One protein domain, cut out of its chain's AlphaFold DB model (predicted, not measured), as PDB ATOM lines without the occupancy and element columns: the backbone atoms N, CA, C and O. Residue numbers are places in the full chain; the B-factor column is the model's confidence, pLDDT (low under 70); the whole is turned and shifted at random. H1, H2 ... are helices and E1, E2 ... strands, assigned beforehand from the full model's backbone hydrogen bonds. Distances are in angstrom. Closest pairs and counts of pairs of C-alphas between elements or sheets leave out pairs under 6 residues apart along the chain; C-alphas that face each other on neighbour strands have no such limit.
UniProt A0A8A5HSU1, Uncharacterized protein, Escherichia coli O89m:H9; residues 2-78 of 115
ATOM      1  N   HIS A   2     118.042 116.865 215.223       71.75
ATOM      2  CA  HIS A   2     118.819 117.923 215.865       71.75
ATOM      3  C   HIS A   2     118.531 117.915 217.361       71.75
ATOM      4  O   HIS A   2     117.392 117.696 217.765       71.75
ATOM      5  N   ILE A   3     119.563 118.142 218.170       75.12
ATOM      6  CA  ILE A   3     119.406 118.428 219.596       75.12
ATOM      7  C   ILE A   3     119.816 119.882 219.782       75.12
ATOM      8  O   ILE A   3     121.001 120.217 219.653       75.12
ATOM      9  N   ILE A   4     118.815 120.721 220.029       80.56
ATOM     10  CA  ILE A   4     118.935 122.169 220.175       80.56
ATOM     11  C   ILE A   4     118.596 122.508 221.622       80.56
ATOM     12  O   ILE A   4     117.588 122.044 222.150       80.56
ATOM     13  N   LEU A   5     119.465 123.277 222.263       79.12
ATOM     14  CA  LEU A   5     119.231 123.827 223.589       79.12
ATOM     15  C   LEU A   5     118.759 125.263 223.419       79.12
ATOM     16  O   LEU A   5     119.457 126.066 222.805       79.12
ATOM     17  N   PHE A   6     117.592 125.583 223.955       74.44
ATOM     18  CA  PHE A   6     117.105 126.953 223.962       74.44
ATOM     19  C   PHE A   6     117.546 127.655 225.248       74.44
ATOM     20  O   PHE A   6     117.630 127.006 226.297       74.44
ATOM     21  N   PRO A   7     117.880 128.951 225.179       71.44
ATOM     22  CA  PRO A   7     118.066 129.754 226.377       71.44
ATOM     23  C   PRO A   7     116.788 129.834 227.195       71.44
ATOM     24  O   PRO A   7     115.687 129.608 226.692       71.44
ATOM     25  N   SER A   8     116.964 130.140 228.481       68.56
ATOM     26  CA  SER A   8     115.836 130.479 229.334       68.56
ATOM     27  C   SER A   8     115.135 131.706 228.763       68.56
ATOM     28  O   SER A   8     115.797 132.661 228.370       68.56
ATOM     29  N   THR A   9     113.808 131.674 228.727       68.94
ATOM     30  CA  THR A   9     112.965 132.795 228.289       68.94
ATOM     31  C   THR A   9     112.558 133.702 229.453       68.94
ATOM     32  O   THR A   9     111.748 134.598 229.270       68.94
ATOM     33  N   SER A  10     113.055 133.425 230.663       65.62
ATOM     34  CA  SER A  10     112.830 134.242 231.858       65.62
ATOM     35  C   SER A  10     113.482 135.618 231.725       65.62
ATOM     36  O   SER A  10     114.624 135.692 231.274       65.62
ATOM     37  N   ASP A  11     112.822 136.664 232.223       60.56
ATOM     38  CA  ASP A  11     113.341 138.043 232.208       60.56
ATOM     39  C   ASP A  11     114.687 138.199 232.947       60.56
ATOM     40  O   ASP A  11     115.506 139.039 232.584       60.56
ATOM     41  N   ASP A  12     114.971 137.323 233.919       59.00
ATOM     42  CA  ASP A  12     116.250 137.266 234.649       59.00
ATOM     43  C   ASP A  12     117.389 136.585 233.863       59.00
ATOM     44  O   ASP A  12     118.513 136.430 234.361       59.00
ATOM     45  N   SER A  13     117.117 136.111 232.643       58.81
ATOM     46  CA  SER A  13     118.122 135.445 231.824       58.81
ATOM     47  C   SER A  13     119.063 136.466 231.194       58.81
ATOM     48  O   SER A  13     118.674 137.324 230.410       58.81
ATOM     49  N   LEU A  14     120.354 136.306 231.472       62.38
ATOM     50  CA  LEU A  14     121.425 137.070 230.832       62.38
ATOM     51  C   LEU A  14     121.800 136.505 229.449       62.38
ATOM     52  O   LEU A  14     122.742 136.989 228.817       62.38
ATOM     53  N   ALA A  15     121.119 135.457 228.968       60.09
ATOM     54  CA  ALA A  15     121.337 134.967 227.614       60.09
ATOM     55  C   ALA A  15     120.735 135.925 226.585       60.09
ATOM     56  O   ALA A  15     119.524 136.062 226.452       60.09
ATOM     57  N   THR A  16     121.592 136.467 225.730       59.31
ATOM     58  CA  THR A  16     121.195 136.972 224.417       59.31
ATOM     59  C   THR A  16     120.750 135.793 223.548       59.31
ATOM     60  O   THR A  16     121.604 135.227 222.882       59.31
ATOM     61  N   HIS A  17     119.484 135.366 223.675       59.88
ATOM     62  CA  HIS A  17     118.581 134.575 222.800       59.88
ATOM     63  C   HIS A  17     119.122 133.526 221.781       59.88
ATOM     64  O   HIS A  17     118.346 132.954 221.016       59.88
ATOM     65  N   ASP A  18     120.403 133.175 221.786       64.62
ATOM     66  CA  ASP A  18     121.030 132.286 220.816       64.62
ATOM     67  C   ASP A  18     120.844 130.829 221.240       64.62
ATOM     68  O   ASP A  18     121.491 130.337 222.173       64.62
ATOM     69  N   SER A  19     119.977 130.115 220.522       72.75
ATOM     70  CA  SER A  19     119.835 128.663 220.657       72.75
ATOM     71  C   SER A  19     121.154 127.948 220.352       72.75
ATOM     72  O   SER A  19     121.871 128.319 219.423       72.75
ATOM     73  N   LEU A  20     121.470 126.897 221.109       75.56
ATOM     74  CA  LEU A  20     122.727 126.173 221.010       75.56
ATOM     75  C   LEU A  20     122.518 124.780 220.409       75.56
ATOM     76  O   LEU A  20     121.920 123.894 221.021       75.56
ATOM     77  N   ILE A  21     123.062 124.552 219.213       78.38
ATOM     78  CA  ILE A  21     122.986 123.250 218.536       78.38
ATOM     79  C   ILE A  21     124.101 122.336 219.060       78.38
ATOM     80  O   ILE A  21     125.279 122.511 218.746       78.38
ATOM     81  N   VAL A  22     123.743 121.320 219.849       76.62
ATOM     82  CA  VAL A  22     124.717 120.402 220.480       76.62
ATOM     83  C   VAL A  22     124.998 119.179 219.605       76.62
ATOM     84  O   VAL A  22     126.116 118.633 219.605       76.62
ATOM     85  N   HIS A  23     123.990 118.751 218.844       74.56
ATOM     86  CA  HIS A  23     124.082 117.625 217.927       74.56
ATOM     87  C   HIS A  23     123.242 117.848 216.670       74.56
ATOM     88  O   HIS A  23     122.090 118.267 216.743       74.56
ATOM     89  N   HIS A  24     123.824 117.502 215.526       71.00
ATOM     90  CA  HIS A  24     123.196 117.535 214.214       71.00
ATOM     91  C   HIS A  24     123.587 116.250 213.470       71.00
ATOM     92  O   HIS A  24     124.774 116.001 213.257       71.00
ATOM     93  N   SER A  25     122.611 115.419 213.103       70.56
ATOM     94  CA  SER A  25     122.833 114.193 212.321       70.56
ATOM     95  C   SER A  25     121.637 113.897 211.420       70.56
ATOM     96  O   SER A  25     120.491 114.032 211.845       70.56
ATOM     97  N   TYR A  26     121.896 113.431 210.198       64.88
ATOM     98  CA  TYR A  26     120.855 112.976 209.268       64.88
ATOM     99  C   TYR A  26     120.370 111.550 209.567       64.88
ATOM    100  O   TYR A  26     119.280 111.178 209.154       64.88
ATOM    101  N   ASN A  27     121.141 110.764 210.327       72.00
ATOM    102  CA  ASN A  27     120.814 109.379 210.657       72.00
ATOM    103  C   ASN A  27     120.467 109.234 212.150       72.00
ATOM    104  O   ASN A  27     121.264 109.589 213.027       72.00
ATOM    105  N   VAL A  28     119.276 108.690 212.416       66.81
ATOM    106  CA  VAL A  28     118.676 108.519 213.752       66.81
ATOM    107  C   VAL A  28     119.486 107.555 214.626       66.81
ATOM    108  O   VAL A  28     119.606 107.777 215.827       66.81
ATOM    109  N   LYS A  29     120.163 106.559 214.033       73.69
ATOM    110  CA  LYS A  29     121.009 105.590 214.764       73.69
ATOM    111  C   LYS A  29     122.211 106.230 215.470       73.69
ATOM    112  O   LYS A  29     122.807 105.629 216.357       73.69
ATOM    113  N   HIS A  30     122.579 107.457 215.095       74.56
ATOM    114  CA  HIS A  30     123.675 108.182 215.741       74.56
ATOM    115  C   HIS A  30     123.261 108.855 217.048       74.56
ATOM    116  O   HIS A  30     124.144 109.368 217.744       74.56
ATOM    117  N   ILE A  31     121.971 108.862 217.387       75.44
ATOM    118  CA  ILE A  31     121.476 109.328 218.678       75.44
ATOM    119  C   ILE A  31     121.433 108.136 219.622       75.44
ATOM    120  O   ILE A  31     120.618 107.231 219.500       75.44
ATOM    121  N   THR A  32     122.383 108.136 220.550       82.81
ATOM    122  CA  THR A  32     122.506 107.126 221.596       82.81
ATOM    123  C   THR A  32     122.111 107.728 222.944       82.81
ATOM    124  O   THR A  32     122.287 108.937 223.138       82.81
ATOM    125  N   PRO A  33     121.660 106.913 223.916       83.56
ATOM    126  CA  PRO A  33     121.314 107.392 225.257       83.56
ATOM    127  C   PRO A  33     122.433 108.219 225.906       83.56
ATOM    128  O   PRO A  33     122.186 109.296 226.439       83.56
ATOM    129  N   LYS A  34     123.696 107.800 225.730       84.44
ATOM    130  CA  LYS A  34     124.881 108.535 226.210       84.44
ATOM    131  C   LYS A  34     124.982 109.959 225.645       84.44
ATOM    132  O   LYS A  34     125.445 110.871 226.328       84.44
ATOM    133  N   LYS A  35     124.583 110.174 224.384       81.06
ATOM    134  CA  LYS A  35     124.591 111.511 223.765       81.06
ATOM    135  C   LYS A  35     123.453 112.386 224.276       81.06
ATOM    136  O   LYS A  35     123.665 113.586 224.426       81.06
ATOM    137  N   ILE A  36     122.294 111.793 224.556       81.12
ATOM    138  CA  ILE A  36     121.156 112.490 225.164       81.12
ATOM    139  C   ILE A  36     121.532 112.935 226.579       81.12
ATOM    140  O   ILE A  36     121.424 114.116 226.890       81.12
ATOM    141  N   GLU A  37     122.095 112.038 227.392       85.44
ATOM    142  CA  GLU A  37     122.557 112.363 228.746       85.44
ATOM    143  C   GLU A  37     123.585 113.506 228.736       85.44
ATOM    144  O   GLU A  37     123.496 114.457 229.516       85.44
ATOM    145  N   LYS A  38     124.536 113.470 227.794       84.69
ATOM    146  CA  LYS A  38     125.506 114.556 227.612       84.69
ATOM    147  C   LYS A  38     124.837 115.877 227.220       84.69
ATOM    148  O   LYS A  38     125.264 116.927 227.691       84.69
ATOM    149  N   ALA A  39     123.810 115.845 226.372       81.94
ATOM    150  CA  ALA A  39     123.071 117.045 225.989       81.94
ATOM    151  C   ALA A  39     122.298 117.645 227.174       81.94
ATOM    152  O   ALA A  39     122.352 118.858 227.364       81.94
ATOM    153  N   VAL A  40     121.674 116.810 228.010       82.19
ATOM    154  CA  VAL A  40     120.991 117.246 229.242       82.19
ATOM    155  C   VAL A  40     121.982 117.858 230.238       82.19
ATOM    156  O   VAL A  40     121.720 118.923 230.791       82.19
ATOM    157  N   LYS A  41     123.168 117.263 230.421       84.69
ATOM    158  CA  LYS A  41     124.228 117.868 231.252       84.69
ATOM    159  C   LYS A  41     124.647 119.240 230.721       84.69
ATOM    160  O   LYS A  41     124.734 120.196 231.486       84.69
ATOM    161  N   ASN A  42     124.851 119.360 229.410       83.50
ATOM    162  CA  ASN A  42     125.191 120.637 228.782       83.50
ATOM    163  C   ASN A  42     124.084 121.691 228.951       83.50
ATOM    164  O   ASN A  42     124.413 122.858 229.131       83.50
ATOM    165  N   LEU A  43     122.807 121.291 228.935       81.56
ATOM    166  CA  LEU A  43     121.670 122.178 229.214       81.56
ATOM    167  C   LEU A  43     121.746 122.767 230.629       81.56
ATOM    168  O   LEU A  43     121.581 123.971 230.799       81.56
ATOM    169  N   LEU A  44     122.062 121.945 231.635       80.62
ATOM    170  CA  LEU A  44     122.220 122.410 233.018       80.62
ATOM    171  C   LEU A  44     123.384 123.396 233.165       80.62
ATOM    172  O   LEU A  44     123.240 124.422 233.830       80.62
ATOM    173  N   HIS A  45     124.525 123.112 232.531       81.12
ATOM    174  CA  HIS A  45     125.655 124.046 232.507       81.12
ATOM    175  C   HIS A  45     125.279 125.356 231.814       81.12
ATOM    176  O   HIS A  45     125.609 126.426 232.321       81.12
ATOM    177  N   TYR A  46     124.549 125.274 230.699       78.88
ATOM    178  CA  TYR A  46     124.064 126.439 229.972       78.88
ATOM    179  C   TYR A  46     123.173 127.312 230.861       78.88
ATOM    180  O   TYR A  46     123.532 128.462 231.074       78.88
ATOM    181  N   HIS A  47     122.137 126.759 231.504       77.06
ATOM    182  CA  HIS A  47     121.264 127.502 232.431       77.06
ATOM    183  C   HIS A  47     121.981 128.116 233.643       77.06
ATOM    184  O   HIS A  47     121.571 129.174 234.128       77.06
ATOM    185  N   ARG A  48     123.045 127.479 234.149       76.81
ATOM    186  CA  ARG A  48     123.863 128.048 235.238       76.81
ATOM    187  C   ARG A  48     124.635 129.292 234.815       76.81
ATOM    188  O   ARG A  48     124.903 130.156 235.638       76.81
ATOM    189  N   VAL A  49     125.010 129.376 233.543       74.81
ATOM    190  CA  VAL A  49     125.748 130.522 232.999       74.81
ATOM    191  C   VAL A  49     124.812 131.573 232.409       74.81
ATOM    192  O   VAL A  49     125.129 132.754 232.471       74.81
ATOM    193  N   THR A  50     123.672 131.168 231.842       71.38
ATOM    194  CA  THR A  50     122.729 132.060 231.149       71.38
ATOM    195  C   THR A  50     121.598 132.600 232.017       71.38
ATOM    196  O   THR A  50     120.823 133.427 231.549       71.38
ATOM    197  N   GLY A  51     121.520 132.211 233.286       63.06
ATOM    198  CA  GLY A  51     120.659 132.872 234.266       63.06
ATOM    199  C   GLY A  51     119.283 132.227 234.417       63.06
ATOM    200  O   GLY A  51     118.336 132.610 233.746       63.06
ATOM    201  N   VAL A  52     119.246 131.256 235.339       59.56
ATOM    202  CA  VAL A  52     118.147 130.879 236.266       59.56
ATOM    203  C   VAL A  52     118.780 130.326 237.563       59.56
ATOM    204  O   VAL A  52     118.262 130.511 238.657       59.56
ATOM    205  N   LEU A  53     119.962 129.690 237.466       60.47
ATOM    206  CA  LEU A  53     120.768 129.223 238.604       60.47
ATOM    207  C   LEU A  53     122.044 130.072 238.734       60.47
ATOM    208  O   LEU A  53     123.018 129.837 238.032       60.47
ATOM    209  N   HIS A  54     122.061 131.022 239.664       59.19
ATOM    210  CA  HIS A  54     123.043 132.113 239.804       59.19
ATOM    211  C   HIS A  54     124.528 131.724 240.066       59.19
ATOM    212  O   HIS A  54     125.362 132.597 240.289       59.19
ATOM    213  N   LYS A  55     124.901 130.433 240.073       64.44
ATOM    214  CA  LYS A  55     126.274 129.966 240.365       64.44
ATOM    215  C   LYS A  55     126.930 129.341 239.132       64.44
ATOM    216  O   LYS A  55     126.795 128.140 238.895       64.44
ATOM    217  N   ALA A  56     127.688 130.148 238.396       67.38
ATOM    218  CA  ALA A  56     128.532 129.700 237.292       67.38
ATOM    219  C   ALA A  56     129.968 129.424 237.768       67.38
ATOM    220  O   ALA A  56     130.630 130.311 238.307       67.38
ATOM    221  N   ALA A  57     130.482 128.213 237.538       78.50
ATOM    222  CA  ALA A  57     131.905 127.932 237.717       78.50
ATOM    223  C   ALA A  57     132.701 128.286 236.446       78.50
ATOM    224  O   ALA A  57     132.184 128.220 235.330       78.50
ATOM    225  N   LEU A  58     134.007 128.559 236.581       77.19
ATOM    226  CA  LEU A  58     134.904 128.789 235.431       77.19
ATOM    227  C   LEU A  58     134.863 127.642 234.407       77.19
ATOM    228  O   LEU A  58     134.927 127.866 233.199       77.19
ATOM    229  N   LYS A  59     134.706 126.403 234.889       79.69
ATOM    230  CA  LYS A  59     134.573 125.210 234.042       79.69
ATOM    231  C   LYS A  59     133.322 125.269 233.154       79.69
ATOM    232  O   LYS A  59     133.394 124.885 231.988       79.69
ATOM    233  N   ASP A  60     132.217 125.796 233.677       76.62
ATOM    234  CA  ASP A  60     130.948 125.922 232.953       76.62
ATOM    235  C   ASP A  60     131.061 126.965 231.832       76.62
ATOM    236  O   ASP A  60     130.621 126.731 230.705       76.62
ATOM    237  N   LEU A  61     131.748 128.081 232.105       77.88
ATOM    238  CA  LEU A  61     132.025 129.130 231.119       77.88
ATOM    239  C   LEU A  61     132.857 128.609 229.938       77.88
ATOM    240  O   LEU A  61     132.525 128.871 228.778       77.88
ATOM    241  N   ILE A  62     133.923 127.851 230.217       82.31
ATOM    242  CA  ILE A  62     134.782 127.261 229.178       82.31
ATOM    243  C   ILE A  62     133.989 126.258 228.335       82.31
ATOM    244  O   ILE A  62     134.062 126.292 227.104       82.31
ATOM    245  N   LEU A  63     133.197 125.395 228.980       84.25
ATOM    246  CA  LEU A  63     132.369 124.409 228.289       84.25
ATOM    247  C   LEU A  63     131.392 125.078 227.315       84.25
ATOM    248  O   LEU A  63     131.278 124.650 226.166       84.25
ATOM    249  N   ILE A  64     130.719 126.151 227.734       80.19
ATOM    250  CA  ILE A  64     129.766 126.866 226.875       80.19
ATOM    251  C   ILE A  64     130.467 127.576 225.726       80.19
ATOM    252  O   ILE A  64     129.968 127.533 224.602       80.19
ATOM    253  N   ARG A  65     131.638 128.180 225.959       81.81
ATOM    254  CA  ARG A  65     132.443 128.755 224.869       81.81
ATOM    255  C   ARG A  65     132.806 127.698 223.827       81.81
ATOM    256  O   ARG A  65     132.608 127.931 222.638       81.81
ATOM    257  N   LEU A  66     133.249 126.515 224.257       84.25
ATOM    258  CA  LEU A  66     133.526 125.393 223.350       84.25
ATOM    259  C   LEU A  66     132.277 124.945 222.584       84.25
ATOM    260  O   LEU A  66     132.347 124.659 221.391       84.25
ATOM    261  N   LEU A  67     131.123 124.903 223.250       82.31
ATOM    262  CA  LEU A  67     129.852 124.554 222.625       82.31
ATOM    263  C   LEU A  67     129.402 125.597 221.589       82.31
ATOM    264  O   LEU A  67     128.948 125.201 220.518       82.31
ATOM    265  N   LYS A  68     129.602 126.898 221.844       80.38
ATOM    266  CA  LYS A  68     129.362 127.970 220.860       80.38
ATOM    267  C   LYS A  68     130.283 127.844 219.643       80.38
ATOM    268  O   LYS A  68     129.810 127.940 218.515       80.38
ATOM    269  N   ILE A  69     131.567 127.542 219.849       81.44
ATOM    270  CA  ILE A  69     132.513 127.277 218.748       81.44
ATOM    271  C   ILE A  69     132.064 126.054 217.938       81.44
ATOM    272  O   ILE A  69     132.045 126.076 216.710       81.44
ATOM    273  N   LYS A  70     131.650 124.977 218.607       79.25
ATOM    274  CA  LYS A  70     131.151 123.778 217.926       79.25
ATOM    275  C   LYS A  70     129.868 124.061 217.137       79.25
ATOM    276  O   LYS A  70     129.728 123.561 216.026       79.25
ATOM    277  N   MET A  71     128.953 124.852 217.692       78.00
ATOM    278  CA  MET A  71     127.745 125.308 217.004       78.00
ATOM    279  C   MET A  71     128.094 126.114 215.754       78.00
ATOM    280  O   MET A  71     127.523 125.843 214.703       78.00
ATOM    281  N   PHE A  72     129.065 127.028 215.849       72.88
ATOM    282  CA  PHE A  72     129.595 127.753 214.699       72.88
ATOM    283  C   PHE A  72     130.060 126.769 213.623       72.88
ATOM    284  O   PHE A  72     129.577 126.830 212.504       72.88
ATOM    285  N   PHE A  73     130.861 125.755 213.955       72.25
ATOM    286  CA  PHE A  73     131.241 124.734 212.969       72.25
ATOM    287  C   PHE A  73     130.059 123.940 212.391       72.25
ATOM    288  O   PHE A  73     130.082 123.601 211.212       72.25
ATOM    289  N   ILE A  74     129.028 123.640 213.188       71.44
ATOM    290  CA  ILE A  74     127.828 122.931 212.715       71.44
ATOM    291  C   ILE A  74     127.034 123.803 211.733       71.44
ATOM    292  O   ILE A  74     126.702 123.322 210.654       71.44
ATOM    293  N   GLN A  75     126.784 125.070 212.072       66.38
ATOM    294  CA  GLN A  75     126.125 126.041 211.189       66.38
ATOM    295  C   GLN A  75     126.958 126.315 209.925       66.38
ATOM    296  O   GLN A  75     126.418 126.446 208.833       66.38
ATOM    297  N   TYR A  76     128.287 126.333 210.045       62.81
ATOM    298  CA  TYR A  76     129.209 126.486 208.914       62.81
ATOM    299  C   TYR A  76     129.274 125.253 208.007       62.81
ATOM    300  O   TYR A  76     129.694 125.360 206.854       62.81
ATOM    301  N   ASN A  77     128.888 124.079 208.509       62.22
ATOM    302  CA  ASN A  77     128.836 122.848 207.728       62.22
ATOM    303  C   ASN A  77     127.502 122.671 206.983       62.22
ATOM    304  O   ASN A  77     127.300 121.639 206.341       62.22
ATOM    305  N   ASP A  78     126.611 123.664 207.047       63.56
ATOM    306  CA  ASP A  78     125.422 123.706 206.211       63.56
ATOM    307  C   ASP A  78     125.830 123.899 204.739       63.56
ATOM    308  O   ASP A  78     126.603 124.800 204.384       63.56
TER     309      ASP A  78
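What this domain is: This is residues 2 to 78 of the 115 residues of an uncharacterized protein of Escherichia coli O89m:H9 (UniProt A0A8A5HSU1). Two long helices, H1 and H2, meet through the later part of H1 and the early part of H2 to make an open V, and a small two-stranded hairpin, E1 and E2, sits in the opening of that V. H1 runs past both strands, while H2 packs on E2 and hardly reaches E1; a long loop, residues 6 to 19, joins the two strands. The printed part has 77 residues, with the order E1, E2, H1, H2 along the chain, an antiparallel sheet of order E1 - E2, and the class mostly helix. It is compact, with a radius of gyration of the C-alphas of 12.8 A and spans of 37 by 26 by 22 A.

How they stand to each other: Start at the sheet, where E1, residues 2 to 5, and E2, residues 20 to 24, form a hairpin of antiparallel strands, with 163 degrees between their directions. Look at N 5 and O 20, 2.8 A apart, and at N 3 and O 23, 2.9 A apart; both pairs are within hydrogen-bond range. Next find H1, residues 33 to 50: its closest C-alphas to E1 are those of Leu 43 and Leu 5, 6.3 A apart, and to E2 those of Ala 39 and Val 22, 6.7 A apart. H2, residues 58 to 76, comes closest to E2 at the C-alphas of Met 71 and Ile 21, 5.4 A apart. E1 and H2 are apart. H1 and H2 touch, H1 with residues 42 to 49 alone and H2 with residues 60 to 64 alone; the closest C-alphas are those of His 45 and Asp 60, 5.6 A apart. Their lines stand at a steep tilt of 65 degrees, and they run opposite ways. In H1 and H2 every O i to N i+4 pair is within hydrogen-bond range.

Where its parts are: Find C-alpha 2 at (118.819, 117.923, 215.865); from there E1 runs 9.7 A to C-alpha 5. E2 covers 11.0 A from C-alpha 20 to C-alpha 24. H1 begins at C-alpha 33, at (121.314, 107.392, 225.257), and runs 25.4 A to C-alpha 50. H2 runs 27.2 A from C-alpha 58 to C-alpha 76, at (129.209, 126.486, 208.914).

The domain as a whole: The two C-alphas farthest apart are those of Asp 12 and Lys 29, 37.7 A. The printed part has no cut. The link from E1 to E2, 14 residues, is long; those from E2 to H1 and from H1 to H2 are short. The mean pLDDT of the printed part is 73.7, and residues 8 to 18, 26, 28, 51 to 56 and 75 to 78 are under 70.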